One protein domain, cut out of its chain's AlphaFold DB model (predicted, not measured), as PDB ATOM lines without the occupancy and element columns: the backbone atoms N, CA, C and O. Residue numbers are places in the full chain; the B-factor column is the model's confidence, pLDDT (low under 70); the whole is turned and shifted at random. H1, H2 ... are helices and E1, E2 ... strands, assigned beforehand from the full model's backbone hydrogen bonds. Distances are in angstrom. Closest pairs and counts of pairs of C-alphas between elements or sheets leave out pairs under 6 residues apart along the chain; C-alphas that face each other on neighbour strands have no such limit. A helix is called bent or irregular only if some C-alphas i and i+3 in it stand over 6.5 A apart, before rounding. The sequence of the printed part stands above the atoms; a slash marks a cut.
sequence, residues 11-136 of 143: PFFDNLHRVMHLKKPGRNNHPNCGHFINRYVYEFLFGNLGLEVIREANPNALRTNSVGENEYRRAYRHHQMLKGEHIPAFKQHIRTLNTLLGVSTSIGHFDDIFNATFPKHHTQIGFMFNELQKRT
ATOM      1  N   PRO A  11     187.036 222.788 131.180       85.88
ATOM      2  CA  PRO A  11     188.273 223.229 131.825       85.88
ATOM      3  C   PRO A  11     189.468 222.312 131.557       85.88
ATOM      4  O   PRO A  11     190.588 222.801 131.473       85.88
ATOM      5  N   PHE A  12     189.236 221.012 131.335       88.50
ATOM      6  CA  PHE A  12     190.305 220.047 131.088       88.50
ATOM      7  C   PHE A  12     191.158 220.448 129.883       88.50
ATOM      8  O   PHE A  12     192.377 220.548 129.983       88.50
ATOM      9  N   PHE A  13     190.520 220.724 128.742       85.56
ATOM     10  CA  PHE A  13     191.252 221.091 127.533       85.56
ATOM     11  C   PHE A  13     191.797 222.518 127.581       85.56
ATOM     12  O   PHE A  13     192.869 222.770 127.037       85.56
ATOM     13  N   ASP A  14     191.091 223.439 128.242       87.56
ATOM     14  CA  ASP A  14     191.581 224.805 128.441       87.56
ATOM     15  C   ASP A  14     192.888 224.799 129.258       87.56
ATOM     16  O   ASP A  14     193.867 225.438 128.864       87.56
ATOM     17  N   ASN A  15     192.934 224.018 130.344       90.56
ATOM     18  CA  ASN A  15     194.128 223.851 131.170       90.56
ATOM     19  C   ASN A  15     195.225 223.068 130.445       90.56
ATOM     20  O   ASN A  15     196.387 223.460 130.500       90.56
ATOM     21  N   LEU A  16     194.871 222.006 129.717       90.31
ATOM     22  CA  LEU A  16     195.839 221.210 128.967       90.31
ATOM     23  C   LEU A  16     196.564 222.043 127.904       90.31
ATOM     24  O   LEU A  16     197.787 221.996 127.825       90.31
ATOM     25  N   HIS A  17     195.848 222.862 127.128       88.25
ATOM     26  CA  HIS A  17     196.504 223.742 126.157       88.25
ATOM     27  C   HIS A  17     197.406 224.777 126.824       88.25
ATOM     28  O   HIS A  17     198.480 225.059 126.300       88.25
ATOM     29  N   ARG A  18     196.988 225.320 127.976       90.06
ATOM     30  CA  ARG A  18     197.799 226.259 128.761       90.06
ATOM     31  C   ARG A  18     199.117 225.612 129.193       90.06
ATOM     32  O   ARG A  18     200.171 226.192 128.967       90.06
ATOM     33  N   VAL A  19     199.047 224.408 129.758       91.50
ATOM     34  CA  VAL A  19     200.191 223.630 130.266       91.50
ATOM     35  C   VAL A  19     201.123 223.159 129.141       91.50
ATOM     36  O   VAL A  19     202.337 223.118 129.325       91.50
ATOM     37  N   MET A  20     200.574 222.827 127.971       88.50
ATOM     38  CA  MET A  20     201.340 222.388 126.796       88.50
ATOM     39  C   MET A  20     201.792 223.539 125.883       88.50
ATOM     40  O   MET A  20     202.369 223.279 124.829       88.50
ATOM     41  N   HIS A  21     201.497 224.796 126.231       85.56
ATOM     42  CA  HIS A  21     201.740 225.973 125.385       85.56
ATOM     43  C   HIS A  21     201.164 225.849 123.959       85.56
ATOM     44  O   HIS A  21     201.696 226.399 122.995       85.56
ATOM     45  N   LEU A  22     200.048 225.132 123.814       81.75
ATOM     46  CA  LEU A  22     199.358 224.982 122.539       81.75
ATOM     47  C   LEU A  22     198.448 226.188 122.303       81.75
ATOM     48  O   LEU A  22     197.742 226.644 123.206       81.75
ATOM     49  N   LYS A  23     198.407 226.686 121.060       73.56
ATOM     50  CA  LYS A  23     197.385 227.665 120.671       73.56
ATOM     51  C   LYS A  23     196.013 227.056 120.934       73.56
ATOM     52  O   LYS A  23     195.767 225.913 120.546       73.56
ATOM     53  N   LYS A  24     195.117 227.824 121.567       66.19
ATOM     54  CA  LYS A  24     193.729 227.396 121.750       66.19
ATOM     55  C   LYS A  24     193.159 227.060 120.369       66.19
ATOM     56  O   LYS A  24     193.114 227.932 119.504       66.19
ATOM     57  N   PRO A  25     192.771 225.809 120.135       61.38
ATOM     58  CA  PRO A  25     192.225 225.406 118.866       61.38
ATOM     59  C   PRO A  25     190.823 225.995 118.698       61.38
ATOM     60  O   PRO A  25     190.144 226.337 119.671       61.38
ATOM     61  N   GLY A  26     190.377 226.083 117.444       58.84
ATOM     62  CA  GLY A  26     188.969 226.323 117.133       58.84
ATOM     63  C   GLY A  26     188.059 225.241 117.736       58.84
ATOM     64  O   GLY A  26     188.530 224.204 118.212       58.84
ATOM     65  N   ARG A  27     186.737 225.478 117.722       57.41
ATOM     66  CA  ARG A  27     185.718 224.578 118.304       57.41
ATOM     67  C   ARG A  27     186.029 223.094 118.030       57.41
ATOM     68  O   ARG A  27     186.136 222.684 116.881       57.41
ATOM     69  N   ASN A  28     186.093 222.294 119.100       56.97
ATOM     70  CA  ASN A  28     186.160 220.823 119.097       56.97
ATOM     71  C   ASN A  28     187.379 220.166 118.420       56.97
ATOM     72  O   ASN A  28     187.409 218.938 118.310       56.97
ATOM     73  N   ASN A  29     188.390 220.927 118.005       59.97
ATOM     74  CA  ASN A  29     189.658 220.361 117.558       59.97
ATOM     75  C   ASN A  29     190.642 220.416 118.730       59.97
ATOM     76  O   ASN A  29     190.725 221.442 119.369       59.97
ATOM     77  N   HIS A  30     191.357 219.346 119.058       66.50
ATOM     78  CA  HIS A  30     192.382 219.352 120.116       66.50
ATOM     79  C   HIS A  30     193.635 218.665 119.570       66.50
ATOM     80  O   HIS A  30     193.942 217.538 119.977       66.50
ATOM     81  N   PRO A  31     194.296 219.275 118.565       61.78
ATOM     82  CA  PRO A  31     195.479 218.681 117.964       61.78
ATOM     83  C   PRO A  31     196.544 218.493 119.050       61.78
ATOM     84  O   PRO A  31     196.680 219.318 119.949       61.78
ATOM     85  N   ASN A  32     197.274 217.382 118.981       68.88
ATOM     86  CA  ASN A  32     198.420 217.063 119.846       68.88
ATOM     87  C   ASN A  32     198.115 216.723 121.319       68.88
ATOM     88  O   ASN A  32     198.998 216.238 122.019       68.88
ATOM     89  N   CYS A  33     196.865 216.820 121.778       81.19
ATOM     90  CA  CYS A  33     196.468 216.346 123.115       81.19
ATOM     91  C   CYS A  33     196.368 214.808 123.212       81.19
ATOM     92  O   CYS A  33     196.244 214.249 124.300       81.19
ATOM     93  N   GLY A  34     196.402 214.100 122.075       80.81
ATOM     94  CA  GLY A  34     196.234 212.646 122.017       80.81
ATOM     95  C   GLY A  34     197.325 211.867 122.756       80.81
ATOM     96  O   GLY A  34     197.008 210.901 123.445       80.81
ATOM     97  N   HIS A  35     198.586 212.302 122.666       83.88
ATOM     98  CA  HIS A  35     199.696 211.661 123.381       83.88
ATOM     99  C   HIS A  35     199.548 211.795 124.896       83.88
ATOM    100  O   HIS A  35     199.692 210.808 125.611       83.88
ATOM    101  N   PHE A  36     199.163 212.986 125.364       89.75
ATOM    102  CA  PHE A  36     198.870 213.229 126.772       89.75
ATOM    103  C   PHE A  36     197.759 212.305 127.276       89.75
ATOM    104  O   PHE A  36     197.927 211.612 128.274       89.75
ATOM    105  N   ILE A  37     196.631 212.256 126.560       87.62
ATOM    106  CA  ILE A  37     195.487 211.429 126.961       87.62
ATOM    107  C   ILE A  37     195.871 209.944 126.957       87.62
ATOM    108  O   ILE A  37     195.517 209.219 127.882       87.62
ATOM    109  N   ASN A  38     196.620 209.482 125.953       84.94
ATOM    110  CA  ASN A  38     197.088 208.100 125.915       84.94
ATOM    111  C   ASN A  38     197.934 207.755 127.140       84.94
ATOM    112  O   ASN A  38     197.641 206.750 127.771       84.94
ATOM    113  N   ARG A  39     198.906 208.596 127.498       86.44
ATOM    114  CA  ARG A  39     199.824 208.350 128.615       86.44
ATOM    115  C   ARG A  39     199.143 208.485 129.979       86.44
ATOM    116  O   ARG A  39     199.115 207.553 130.774       86.44
ATOM    117  N   TYR A  40     198.550 209.643 130.255       88.44
ATOM    118  CA  TYR A  40     198.067 209.972 131.601       88.44
ATOM    119  C   TYR A  40     196.655 209.495 131.889       88.44
ATOM    120  O   TYR A  40     196.269 209.470 133.051       88.44
ATOM    121  N   VAL A  41     195.871 209.128 130.873       86.50
ATOM    122  CA  VAL A  41     194.525 208.578 131.078       86.50
ATOM    123  C   VAL A  41     194.529 207.086 130.815       86.50
ATOM    124  O   VAL A  41     194.256 206.313 131.725       86.50
ATOM    125  N   TYR A  42     194.801 206.671 129.576       82.19
ATOM    126  CA  TYR A  42     194.547 205.287 129.189       82.19
ATOM    127  C   TYR A  42     195.648 204.330 129.655       82.19
ATOM    128  O   TYR A  42     195.342 203.325 130.279       82.19
ATOM    129  N   GLU A  43     196.915 204.633 129.410       81.31
ATOM    130  CA  GLU A  43     198.033 203.816 129.887       81.31
ATOM    131  C   GLU A  43     198.066 203.781 131.417       81.31
ATOM    132  O   GLU A  43     198.225 202.716 132.001       81.31
ATOM    133  N   PHE A  44     197.811 204.914 132.076       81.75
ATOM    134  CA  PHE A  44     197.716 204.949 133.532       81.75
ATOM    135  C   PHE A  44     196.582 204.077 134.092       81.75
ATOM    136  O   PHE A  44     196.802 203.291 135.011       81.75
ATOM    137  N   LEU A  45     195.365 204.199 133.549       76.94
ATOM    138  CA  LEU A  45     194.220 203.441 134.058       76.94
ATOM    139  C   LEU A  45     194.289 201.966 133.677       76.94
ATOM    140  O   LEU A  45     194.000 201.121 134.511       76.94
ATOM    141  N   PHE A  46     194.646 201.650 132.435       72.62
ATOM    142  CA  PHE A  46     194.479 200.311 131.866       72.62
ATOM    143  C   PHE A  46     195.806 199.554 131.690       72.62
ATOM    144  O   PHE A  46     195.799 198.387 131.295       72.62
ATOM    145  N   GLY A  47     196.945 200.195 131.959       72.19
ATOM    146  CA  GLY A  47     198.261 199.683 131.586       72.19
ATOM    147  C   GLY A  47     198.475 199.661 130.069       72.19
ATOM    148  O   GLY A  47     197.567 199.932 129.275       72.19
ATOM    149  N   ASN A  48     199.686 199.286 129.649       67.50
ATOM    150  CA  ASN A  48     200.022 199.132 128.229       67.50
ATOM    151  C   ASN A  48     199.117 198.106 127.536       67.50
ATOM    152  O   ASN A  48     198.538 198.400 126.492       67.50
ATOM    153  N   LEU A  49     198.901 196.956 128.182       64.31
ATOM    154  CA  LEU A  49     198.053 195.887 127.656       64.31
ATOM    155  C   LEU A  49     196.594 196.338 127.480       64.31
ATOM    156  O   LEU A  49     195.955 196.033 126.477       64.31
ATOM    157  N   GLY A  50     196.045 197.101 128.426       67.56
ATOM    158  CA  GLY A  50     194.670 197.577 128.309       67.56
ATOM    159  C   GLY A  50     194.502 198.686 127.265       67.56
ATOM    160  O   GLY A  50     193.465 198.753 126.603       67.56
ATOM    161  N   LEU A  51     195.525 199.517 127.042       73.12
ATOM    162  CA  LEU A  51     195.536 200.468 125.928       73.12
ATOM    163  C   LEU A  51     195.586 199.749 124.568       73.12
ATOM    164  O   LEU A  51     194.919 200.191 123.631       73.12
ATOM    165  N   GLU A  52     196.332 198.653 124.452       75.69
ATOM    166  CA  GLU A  52     196.346 197.803 123.255       75.69
ATOM    167  C   GLU A  52     194.971 197.196 122.983       75.69
ATOM    168  O   GLU A  52     194.430 197.412 121.901       75.69
ATOM    169  N   VAL A  53     194.325 196.604 123.989       73.12
ATOM    170  CA  VAL A  53     192.955 196.067 123.870       73.12
ATOM    171  C   VAL A  53     191.958 197.145 123.417       73.12
ATOM    172  O   VAL A  53     191.103 196.909 122.563       73.12
ATOM    173  N   ILE A  54     192.071 198.371 123.939       75.12
ATOM    174  CA  ILE A  54     191.231 199.502 123.510       75.12
ATOM    175  C   ILE A  54     191.521 199.913 122.053       75.12
ATOM    176  O   ILE A  54     190.619 200.382 121.350       75.12
ATOM    177  N   ARG A  55     192.770 199.784 121.589       79.94
ATOM    178  CA  ARG A  55     193.167 200.068 120.200       79.94
ATOM    179  C   ARG A  55     192.689 198.977 119.246       79.94
ATOM    180  O   ARG A  55     192.203 199.327 118.177       79.94
ATOM    181  N   GLU A  56     192.770 197.712 119.639       79.50
ATOM    182  CA  GLU A  56     192.246 196.569 118.882       79.50
ATOM    183  C   GLU A  56     190.729 196.654 118.720       79.50
ATOM    184  O   GLU A  56     190.211 196.475 117.621       79.50
ATOM    185  N   ALA A  57     190.013 197.040 119.781       73.94
ATOM    186  CA  ALA A  57     188.568 197.265 119.732       73.94
ATOM    187  C   ALA A  57     188.161 198.485 118.876       73.94
ATOM    188  O   ALA A  57     186.980 198.674 118.583       73.94
ATOM    189  N   ASN A  58     189.115 199.337 118.491       79.31
ATOM    190  CA  ASN A  58     188.897 200.548 117.702       79.31
ATOM    191  C   ASN A  58     189.969 200.690 116.610       79.31
ATOM    192  O   ASN A  58     190.796 201.618 116.676       79.31
ATOM    193  N   PRO A  59     189.981 199.767 115.630       76.50
ATOM    194  CA  PRO A  59     191.009 199.741 114.606       76.50
ATOM    195  C   PRO A  59     190.961 201.018 113.765       76.50
ATOM    196  O   PRO A  59     189.927 201.687 113.635       76.50
ATOM    197  N   ASN A  60     192.108 201.378 113.191       77.44
ATOM    198  CA  ASN A  60     192.150 202.455 112.213       77.44
ATOM    199  C   ASN A  60     191.334 202.035 110.987       77.44
ATOM    200  O   ASN A  60     191.562 200.968 110.425       77.44
ATOM    201  N   ALA A  61     190.413 202.889 110.563       74.19
ATOM    202  CA  ALA A  61     189.699 202.735 109.311       74.19
ATOM    203  C   ALA A  61     190.275 203.714 108.288       74.19
ATOM    204  O   ALA A  61     190.612 204.853 108.629       74.19
ATOM    205  N   LEU A  62     190.367 203.271 107.035       75.44
ATOM    206  CA  LEU A  62     190.651 204.160 105.918       75.44
ATOM    207  C   LEU A  62     189.499 205.162 105.796       75.44
ATOM    208  O   LEU A  62     188.332 204.768 105.727       75.44
ATOM    209  N   ARG A  63     189.811 206.455 105.805       70.00
ATOM    210  CA  ARG A  63     188.838 207.523 105.574       70.00
ATOM    211  C   ARG A  63     189.407 208.539 104.607       70.00
ATOM    212  O   ARG A  63     190.531 208.994 104.780       70.00
ATOM    213  N   THR A  64     188.592 208.941 103.644       75.81
ATOM    214  CA  THR A  64     188.906 210.063 102.766       75.81
ATOM    215  C   THR A  64     188.542 211.364 103.476       75.81
ATOM    216  O   THR A  64     187.433 211.511 104.000       75.81
ATOM    217  N   ASN A  65     189.497 212.284 103.571       76.00
ATOM    218  CA  ASN A  65     189.273 213.600 104.159       76.00
ATOM    219  C   ASN A  65     188.543 214.530 103.163       76.00
ATOM    220  O   ASN A  65     188.270 214.171 102.020       76.00
ATOM    221  N   SER A  66     188.215 215.750 103.594       68.06
ATOM    222  CA  SER A  66     187.496 216.738 102.771       68.06
ATOM    223  C   SER A  66     188.277 217.244 101.551       68.06
ATOM    224  O   SER A  66     187.708 217.978 100.749       68.06
ATOM    225  N   VAL A  67     189.558 216.886 101.422       81.62
ATOM    226  CA  VAL A  67     190.425 217.241 100.288       81.62
ATOM    227  C   VAL A  67     190.779 216.025  99.418       81.62
ATOM    228  O   VAL A  67     191.623 216.129  98.537       81.62
ATOM    229  N   GLY A  68     190.107 214.883  99.617       76.62
ATOM    230  CA  GLY A  68     190.262 213.695  98.772       76.62
ATOM    231  C   GLY A  68     191.439 212.785  99.133       76.62
ATOM    232  O   GLY A  68     191.677 211.802  98.438       76.62
ATOM    233  N   GLU A  69     192.161 213.062 100.218       80.00
ATOM    234  CA  GLU A  69     193.293 212.240 100.649       80.00
ATOM    235  C   GLU A  69     192.837 211.131 101.597       80.00
ATOM    236  O   GLU A  69     191.987 211.326 102.472       80.00
ATOM    237  N   ASN A  70     193.444 209.957 101.439       77.88
ATOM    238  CA  ASN A  70     193.194 208.812 102.295       77.88
ATOM    239  C   ASN A  70     194.029 208.897 103.575       77.88
ATOM    240  O   ASN A  70     195.255 208.925 103.528       77.88
ATOM    241  N   GLU A  71     193.363 208.859 104.724       75.81
ATOM    242  CA  GLU A  71     194.005 208.845 106.031       75.81
ATOM    243  C   GLU A  71     193.454 207.708 106.892       75.81
ATOM    244  O   GLU A  71     192.243 207.501 107.014       75.81
ATOM    245  N   TYR A  72     194.356 206.975 107.539       73.62
ATOM    246  CA  TYR A  72     193.988 205.981 108.536       73.62
ATOM    247  C   TYR A  72     193.657 206.677 109.854       73.62
ATOM    248  O   TYR A  72     194.543 207.127 110.581       73.62
ATOM    249  N   ARG A  73     192.368 206.738 110.196       72.06
ATOM    250  CA  ARG A  73     191.893 207.288 111.473       72.06
ATOM    251  C   ARG A  73     191.028 206.279 112.207       72.06
ATOM    252  O   ARG A  73     190.247 205.548 111.606       72.06
ATOM    253  N   ARG A  74     191.117 206.267 113.538       72.56
ATOM    254  CA  ARG A  74     190.188 205.486 114.366       72.56
ATOM    255  C   ARG A  74     188.763 205.981 114.152       72.56
ATOM    256  O   ARG A  74     188.518 207.187 114.197       72.56
ATOM    257  N   ALA A  75     187.835 205.049 113.954       70.00
ATOM    258  CA  ALA A  75     186.432 205.377 113.713       70.00
ATOM    259  C   ALA A  75     185.762 206.025 114.939       70.00
ATOM    260  O   ALA A  75     184.846 206.832 114.782       70.00
ATOM    261  N   TYR A  76     186.254 205.725 116.148       72.88
ATOM    262  CA  TYR A  76     185.679 206.198 117.409       72.88
ATOM    263  C   TYR A  76     186.740 206.751 118.364       72.88
ATOM    264  O   TYR A  76     187.948 206.641 118.139       72.88
ATOM    265  N   ARG A  77     186.311 207.360 119.470       75.62
ATOM    266  CA  ARG A  77     187.206 207.758 120.567       75.62
ATOM    267  C   ARG A  77     187.389 206.591 121.540       75.62
ATOM    268  O   ARG A  77     186.446 205.864 121.818       75.62
ATOM    269  N   HIS A  78     188.580 206.449 122.119       78.19
ATOM    270  CA  HIS A  78     188.910 205.348 123.043       78.19
ATOM    271  C   HIS A  78     187.960 205.222 124.243       78.19
ATOM    272  O   HIS A  78     187.569 204.114 124.587       78.19
ATOM    273  N   HIS A  79     187.483 206.334 124.811       73.69
ATOM    274  CA  HIS A  79     186.504 206.286 125.904       73.69
ATOM    275  C   HIS A  79     185.155 205.640 125.515       73.69
ATOM    276  O   HIS A  79     184.402 205.236 126.399       73.69
ATOM    277  N   GLN A  80     184.829 205.532 124.220       78.31
ATOM    278  CA  GLN A  80     183.618 204.847 123.738       78.31
ATOM    279  C   GLN A  80     183.742 203.316 123.783       78.31
ATOM    280  O   GLN A  80     182.722 202.628 123.690       78.31
ATOM    281  N   MET A  81     184.966 202.800 123.950       80.00
ATOM    282  CA  MET A  81     185.262 201.369 124.096       80.00
ATOM    283  C   MET A  81     185.271 200.906 125.555       80.00
ATOM    284  O   MET A  81     185.422 199.718 125.825       80.00
ATOM    285  N   LEU A  82     185.086 201.819 126.511       77.25
ATOM    286  CA  LEU A  82     185.052 201.463 127.926       77.25
ATOM    287  C   LEU A  82     183.765 200.710 128.279       77.25
ATOM    288  O   LEU A  82     182.657 201.140 127.935       77.25
ATOM    289  N   LYS A  83     183.916 199.613 129.029       76.88
ATOM    290  CA  LYS A  83     182.803 198.908 129.676       76.88
ATOM    291  C   LYS A  83     182.151 199.801 130.738       76.88
ATOM    292  O   LYS A  83     182.763 200.734 131.253       76.88
ATOM    293  N   GLY A  84     180.896 199.509 131.082       78.25
ATOM    294  CA  GLY A  84     180.130 200.305 132.050       78.25
ATOM    295  C   GLY A  84     180.777 200.397 133.429       78.25
ATOM    296  O   GLY A  84     180.826 201.483 134.001       78.25
ATOM    297  N   GLU A  85     181.337 199.287 133.901       76.00
ATOM    298  CA  GLU A  85     182.037 199.177 135.185       76.00
ATOM    299  C   GLU A  85     183.306 200.049 135.268       76.00
ATOM    300  O   GLU A  85     183.703 200.465 136.349       76.00
ATOM    301  N   HIS A  86     183.900 200.420 134.127       75.31
ATOM    302  CA  HIS A  86     185.111 201.249 134.065       75.31
ATOM    303  C   HIS A  86     184.821 202.754 134.180       75.31
ATOM    304  O   HIS A  86     185.724 203.554 134.427       75.31
ATOM    305  N   ILE A  87     183.568 203.171 133.975       79.94
ATOM    306  CA  ILE A  87     183.200 204.589 133.878       79.94
ATOM    307  C   ILE A  87     183.389 205.362 135.190       79.94
ATOM    308  O   ILE A  87     183.880 206.490 135.110       79.94
ATOM    309  N   PRO A  88     183.035 204.835 136.380       82.94
ATOM    310  CA  PRO A  88     183.233 205.567 137.631       82.94
ATOM    311  C   PRO A  88     184.708 205.891 137.898       82.94
ATOM    312  O   PRO A  88     185.041 207.056 138.118       82.94
ATOM    313  N   ALA A  89     185.595 204.895 137.780       79.44
ATOM    314  CA  ALA A  89     187.038 205.074 137.949       79.44
ATOM    315  C   ALA A  89     187.610 206.055 136.915       79.44
ATOM    316  O   ALA A  89     188.340 206.980 137.266       79.44
ATOM    317  N   PHE A  90     187.193 205.923 135.652       83.38
ATOM    318  CA  PHE A  90     187.570 206.855 134.595       83.38
ATOM    319  C   PHE A  90     187.150 208.299 134.922       83.38
ATOM    320  O   PHE A  90     187.963 209.215 134.821       83.38
ATOM    321  N   LYS A  91     185.899 208.527 135.351       85.06
ATOM    322  CA  LYS A  91     185.403 209.868 135.714       85.06
ATOM    323  C   LYS A  91     186.185 210.465 136.882       85.06
ATOM    324  O   LYS A  91     186.531 211.644 136.828       85.06
ATOM    325  N   GLN A  92     186.458 209.667 137.913       85.50
ATOM    326  CA  GLN A  92     187.233 210.119 139.065       85.50
ATOM    327  C   GLN A  92     188.648 210.527 138.650       85.50
ATOM    328  O   GLN A  92     189.105 211.608 139.012       85.50
ATOM    329  N   HIS A  93     189.299 209.718 137.815       87.56
ATOM    330  CA  HIS A  93     190.634 210.015 137.308       87.56
ATOM    331  C   HIS A  93     190.683 211.303 136.482       87.56
ATOM    332  O   HIS A  93     191.541 212.151 136.711       87.56
ATOM    333  N   ILE A  94     189.719 211.513 135.576       89.06
ATOM    334  CA  ILE A  94     189.632 212.758 134.796       89.06
ATOM    335  C   ILE A  94     189.463 213.989 135.696       89.06
ATOM    336  O   ILE A  94     190.061 215.026 135.408       89.06
ATOM    337  N   ARG A  95     188.690 213.893 136.787       89.50
ATOM    338  CA  ARG A  95     188.555 214.991 137.758       89.50
ATOM    339  C   ARG A  95     189.886 215.302 138.433       89.50
ATOM    340  O   ARG A  95     190.284 216.462 138.441       89.50
ATOM    341  N   THR A  96     190.596 214.281 138.912       90.62
ATOM    342  CA  THR A  96     191.922 214.461 139.516       90.62
ATOM    343  C   THR A  96     192.899 215.091 138.523       90.62
ATOM    344  O   THR A  96     193.534 216.092 138.842       90.62
ATOM    345  N   LEU A  97     192.956 214.589 137.286       92.12
ATOM    346  CA  LEU A  97     193.789 215.170 136.231       92.12
ATOM    347  C   LEU A  97     193.437 216.630 135.934       92.12
ATOM    348  O   LEU A  97     194.337 217.436 135.720       92.12
ATOM    349  N   ASN A  98     192.150 216.987 135.922       93.00
ATOM    350  CA  ASN A  98     191.724 218.369 135.714       93.00
ATOM    351  C   ASN A  98     192.213 219.293 136.842       93.00
ATOM    352  O   ASN A  98     192.666 220.401 136.562       93.00
ATOM    353  N   THR A  99     192.179 218.832 138.097       93.81
ATOM    354  CA  THR A  99     192.737 219.565 139.244       93.81
ATOM    355  C   THR A  99     194.246 219.747 139.111       93.81
ATOM    356  O   THR A  99     194.732 220.870 139.231       93.81
ATOM    357  N   LEU A 100     194.982 218.677 138.789       95.12
ATOM    358  CA  LEU A 100     196.433 218.734 138.581       95.12
ATOM    359  C   LEU A 100     196.796 219.694 137.438       95.12
ATOM    360  O   LEU A 100     197.642 220.573 137.596       95.12
ATOM    361  N   LEU A 101     196.095 219.606 136.307       94.81
ATOM    362  CA  LEU A 101     196.252 220.539 135.188       94.81
ATOM    363  C   LEU A 101     195.927 221.986 135.583       94.81
ATOM    364  O   LEU A 101     196.548 222.909 135.061       94.81
ATOM    365  N   GLY A 102     194.968 222.203 136.485       94.31
ATOM    366  CA  GLY A 102     194.599 223.528 136.984       94.31
ATOM    367  C   GLY A 102     195.726 224.220 137.752       94.31
ATOM    368  O   GLY A 102     195.939 225.412 137.554       94.31
ATOM    369  N   VAL A 103     196.480 223.474 138.564       95.62
ATOM    370  CA  VAL A 103     197.588 224.017 139.379       95.62
ATOM    371  C   VAL A 103     198.944 224.001 138.664       95.62
ATOM    372  O   VAL A 103     199.856 224.732 139.041       95.62
ATOM    373  N   SER A 104     199.081 223.199 137.608       96.75
ATOM    374  CA  SER A 104     200.330 223.079 136.846       96.75
ATOM    375  C   SER A 104     200.649 224.350 136.062       96.75
ATOM    376  O   SER A 104     199.761 224.981 135.492       96.75
ATOM    377  N   THR A 105     201.925 224.706 135.954       93.75
ATOM    378  CA  THR A 105     202.398 225.877 135.184       93.75
ATOM    379  C   THR A 105     202.976 225.495 133.824       93.75
ATOM    380  O   THR A 105     202.897 226.286 132.887       93.75
ATOM    381  N   SER A 106     203.500 224.278 133.703       94.56
ATOM    382  CA  SER A 106     204.078 223.696 132.492       94.56
ATOM    383  C   SER A 106     203.843 222.188 132.485       94.56
ATOM    384  O   SER A 106     203.474 221.609 133.511       94.56
ATOM    385  N   ILE A 107     204.063 221.536 131.341       92.75
ATOM    386  CA  ILE A 107     203.953 220.074 131.246       92.75
ATOM    387  C   ILE A 107     204.949 219.350 132.164       92.75
ATOM    388  O   ILE A 107     204.602 218.323 132.728       92.75
ATOM    389  N   GLY A 108     206.144 219.914 132.380       93.38
ATOM    390  CA  GLY A 108     207.117 219.365 133.328       93.38
ATOM    391  C   GLY A 108     206.606 219.424 134.769       93.38
ATOM    392  O   GLY A 108     206.581 218.409 135.451       93.38
ATOM    393  N   HIS A 109     206.071 220.577 135.189       95.56
ATOM    394  CA  HIS A 109     205.461 220.709 136.515       95.56
ATOM    395  C   HIS A 109     204.256 219.765 136.680       95.56
ATOM    396  O   HIS A 109     204.084 219.169 137.741       95.56
ATOM    397  N   PHE A 110     203.451 219.581 135.626       95.75
ATOM    398  CA  PHE A 110     202.377 218.588 135.631       95.75
ATOM    399  C   PHE A 110     202.911 217.167 135.861       95.75
ATOM    400  O   PHE A 110     202.359 216.441 136.686       95.75
ATOM    401  N   ASP A 111     203.976 216.773 135.160       93.19
ATOM    402  CA  ASP A 111     204.595 215.455 135.315       93.19
ATOM    403  C   ASP A 111     205.089 215.236 136.749       93.19
ATOM    404  O   ASP A 111     204.861 214.166 137.318       93.19
ATOM    405  N   ASP A 112     205.705 216.246 137.361       93.25
ATOM    406  CA  ASP A 112     206.217 216.165 138.731       93.25
ATOM    407  C   ASP A 112     205.090 215.925 139.743       93.25
ATOM    408  O   ASP A 112     205.128 214.958 140.511       93.25
ATOM    409  N   ILE A 113     204.034 216.748 139.707       93.81
ATOM    410  CA  ILE A 113     202.899 216.596 140.631       93.81
ATOM    411  C   ILE A 113     202.096 215.328 140.343       93.81
ATOM    412  O   ILE A 113     201.559 214.722 141.270       93.81
ATOM    413  N   PHE A 114     202.018 214.897 139.081       91.69
ATOM    414  CA  PHE A 114     201.374 213.645 138.708       91.69
ATOM    415  C   PHE A 114     202.118 212.461 139.326       91.69
ATOM    416  O   PHE A 114     201.494 211.636 139.990       91.69
ATOM    417  N   ASN A 115     203.443 212.399 139.173       88.25
ATOM    418  CA  ASN A 115     204.257 211.320 139.737       88.25
ATOM    419  C   ASN A 115     204.265 211.334 141.275       88.25
ATOM    420  O   ASN A 115     204.332 210.268 141.886       88.25
ATOM    421  N   ALA A 116     204.155 212.510 141.901       87.94
ATOM    422  CA  ALA A 116     203.993 212.635 143.350       87.94
ATOM    423  C   ALA A 116     202.607 212.165 143.832       87.94
ATOM    424  O   ALA A 116     202.497 211.511 144.865       87.94
ATOM    425  N   THR A 117     201.550 212.470 143.071       87.00
ATOM    426  CA  THR A 117     200.166 212.060 143.381       87.00
ATOM    427  C   THR A 117     199.958 210.563 143.153       87.00
ATOM    428  O   THR A 117     199.181 209.922 143.861       87.00
ATOM    429  N   PHE A 118     200.650 209.999 142.162       83.38
ATOM    430  CA  PHE A 118     200.465 208.632 141.700       83.38
ATOM    431  C   PHE A 118     201.796 207.848 141.668       83.38
ATOM    432  O   PHE A 118     202.398 207.676 140.603       83.38
ATOM    433  N   PRO A 119     202.287 207.358 142.822       66.75
ATOM    434  CA  PRO A 119     203.582 206.685 142.902       66.75
ATOM    435  C   PRO A 119     203.579 205.315 142.198       66.75
ATOM    436  O   PRO A 119     202.858 204.396 142.600       66.75
ATOM    437  N   LYS A 120     204.461 205.171 141.192       58.09
ATOM    438  CA  LYS A 120     204.576 204.073 140.198       58.09
ATOM    439  C   LYS A 120     204.385 202.631 140.696       58.09
ATOM    440  O   LYS A 120     204.017 201.776 139.899       58.09
ATOM    441  N   HIS A 121     204.629 202.337 141.972       44.00
ATOM    442  CA  HIS A 121     204.563 200.977 142.509       44.00
ATOM    443  C   HIS A 121     203.139 200.471 142.812       44.00
ATOM    444  O   HIS A 121     202.968 199.266 142.942       44.00
ATOM    445  N   HIS A 122     202.131 201.348 142.936       44.22
ATOM    446  CA  HIS A 122     200.797 200.958 143.442       44.22
ATOM    447  C   HIS A 122     199.602 201.585 142.691       44.22
ATOM    448  O   HIS A 122     198.462 201.434 143.123       44.22
ATOM    449  N   THR A 123     199.816 202.309 141.586       50.78
ATOM    450  CA  THR A 123     198.784 203.212 141.031       50.78
ATOM    451  C   THR A 123     198.037 202.763 139.787       50.78
ATOM    452  O   THR A 123     197.331 203.561 139.174       50.78
ATOM    453  N   GLN A 124     198.092 201.482 139.444       54.16
ATOM    454  CA  GLN A 124     197.055 200.932 138.578       54.16
ATOM    455  C   GLN A 124     195.772 200.861 139.405       54.16
ATOM    456  O   GLN A 124     195.542 199.895 140.129       54.16
ATOM    457  N   ILE A 125     194.966 201.922 139.356       50.78
ATOM    458  CA  ILE A 125     193.674 201.997 140.039       50.78
ATOM    459  C   ILE A 125     192.814 200.825 139.539       50.78
ATOM    460  O   ILE A 125     192.224 200.890 138.467       50.78
ATOM    461  N   GLY A 126     192.786 199.726 140.295       49.25
ATOM    462  CA  GLY A 126     191.841 198.610 140.185       49.25
ATOM    463  C   GLY A 126     191.867 197.747 138.916       49.25
ATOM    464  O   GLY A 126     191.218 196.703 138.908       49.25
ATOM    465  N   PHE A 127     192.592 198.119 137.856       46.56
ATOM    466  CA  PHE A 127     192.513 197.401 136.577       46.56
ATOM    467  C   PHE A 127     193.269 196.077 136.550       46.56
ATOM    468  O   PHE A 127     192.740 195.097 136.023       46.56
ATOM    469  N   MET A 128     194.468 196.009 137.141       43.81
ATOM    470  CA  MET A 128     195.211 194.747 137.169       43.81
ATOM    471  C   MET A 128     194.683 193.737 138.180       43.81
ATOM    472  O   MET A 128     194.864 192.549 137.957       43.81
ATOM    473  N   PHE A 129     193.976 194.145 139.235       42.66
ATOM    474  CA  PHE A 129     193.507 193.165 140.216       42.66
ATOM    475  C   PHE A 129     192.276 192.381 139.747       42.66
ATOM    476  O   PHE A 129     192.206 191.184 139.989       42.66
ATOM    477  N   ASN A 130     191.334 192.996 139.019       41.53
ATOM    478  CA  ASN A 130     190.030 192.355 138.792       41.53
ATOM    479  C   ASN A 130     189.889 191.632 137.434       41.53
ATOM    480  O   ASN A 130     189.142 190.663 137.328       41.53
ATOM    481  N   GLU A 131     190.591 192.063 136.379       41.88
ATOM    482  CA  GLU A 131     190.526 191.408 135.053       41.88
ATOM    483  C   GLU A 131     191.549 190.262 134.907       41.88
ATOM    484  O   GLU A 131     191.270 189.292 134.205       41.88
ATOM    485  N   LEU A 132     192.689 190.292 135.619       40.16
ATOM    486  CA  LEU A 132     193.602 189.137 135.705       40.16
ATOM    487  C   LEU A 132     193.017 188.011 136.567       40.16
ATOM    488  O   LEU A 132     193.103 186.855 136.167       40.16
ATOM    489  N   GLN A 133     192.334 188.330 137.677       40.03
ATOM    490  CA  GLN A 133     191.628 187.321 138.482       40.03
ATOM    491  C   GLN A 133     190.533 186.597 137.687       40.03
ATOM    492  O   GLN A 133     190.373 185.388 137.832       40.03
ATOM    493  N   LYS A 134     189.827 187.306 136.795       43.84
ATOM    494  CA  LYS A 134     188.824 186.710 135.894       43.84
ATOM    495  C   LYS A 134     189.431 185.879 134.754       43.84
ATOM    496  O   LYS A 134     188.713 185.094 134.145       43.84
ATOM    497  N   ARG A 135     190.722 186.065 134.442       41.28
ATOM    498  CA  ARG A 135     191.454 185.308 133.409       41.28
ATOM    499  C   ARG A 135     192.217 184.104 133.952       41.28
ATOM    500  O   ARG A 135     192.602 183.262 133.149       41.28
ATOM    501  N   THR A 136     192.414 183.983 135.266       35.84
ATOM    502  CA  THR A 136     192.771 182.694 135.874       35.84
ATOM    503  C   THR A 136     191.598 181.742 135.658       35.84
ATOM    504  O   THR A 136     190.512 182.015 136.177       35.84
TER     505      THR A 136
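Overview. This is residues 11 to 136 of the 143 residues of the protein "P63C domain-containing protein" of Acetobacter pomorum (UniProt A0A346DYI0). Helices cross in a flat body: the end of H2a, one arm of the bent helix H2, packs on the middle of H4, and H1 and H5 pack near H4's last residues. The antiparallel hairpin of E1 and E2 reaches away as an arm, and residues 129 to 136, of which 129 to 135 belong to H6, stick out. The printed part has 126 residues, mostly helix, with six helices and two strands in the order H1 H2 E1 E2 H3 H4 H5 H6. It is only just compact, close to loose, with a radius of gyration of the C-alphas of 16.3 A and spans of 47 by 40 by 21 A.

Along the chain. H1, residues 11 to 19, begins at C-alpha 11 (188.273, 223.229, 131.825). H2, residues 33 to 56, was assigned as one helix by its hydrogen bonds but is bent, with C-alphas 45 and 48 9.3 A apart; its arms are H2a, 33 to 45, 17.1 A long, and H2b, 48 to 56. E1 is 60 to 64, E2 70 to 74 and H3 78 to 81. H4, 84 to 103, is 30.3 A long and only just irregular, C-alphas 85 and 88 being 6.9 A apart. H5 is 107 to 117, 15.0 A long; H6, 127 to 135, ends at C-alpha 135 (191.454, 185.308, 133.409).

Arrangement. H1 touches H4, closest C-alphas Phe 12 and Asn 98, 5.1 A, at a steep tilt of 46 degrees. H2a touches H4 at Val 41 and Ile 94, closest C-alphas, 7.4 A. H2b only just touches H3, with 3 pairs of C-alphas within 8 A, the closest Ile 54 and Met 81, 6.3 A. E1 and E2 have N 61 and O 73 within hydrogen-bond range, 2.9 A. H4 touches H5, closest C-alphas Leu 101 and Phe 110, 6.4 A; H4 and H6 are apart. Every O i to N i+4 pair is within range in H1, H2b and H5, against 7 of 9 in H2a, 14 of 16 in H4 and 2 of 5 in H6, where 1 of 6 O i to N i+3 pairs is; H3 is too short for an i+4 pair.

Size, cuts and confidence. The C-alphas farthest apart, Val 67 and Thr 136, are 49.7 A apart. The printed part has no cut, and H1 to H2 is a long link of 13 residues. Mean pLDDT of the printed part is 76.0, with residues 24 to 32, 48 to 50, 66 and 119 to 136 under 70.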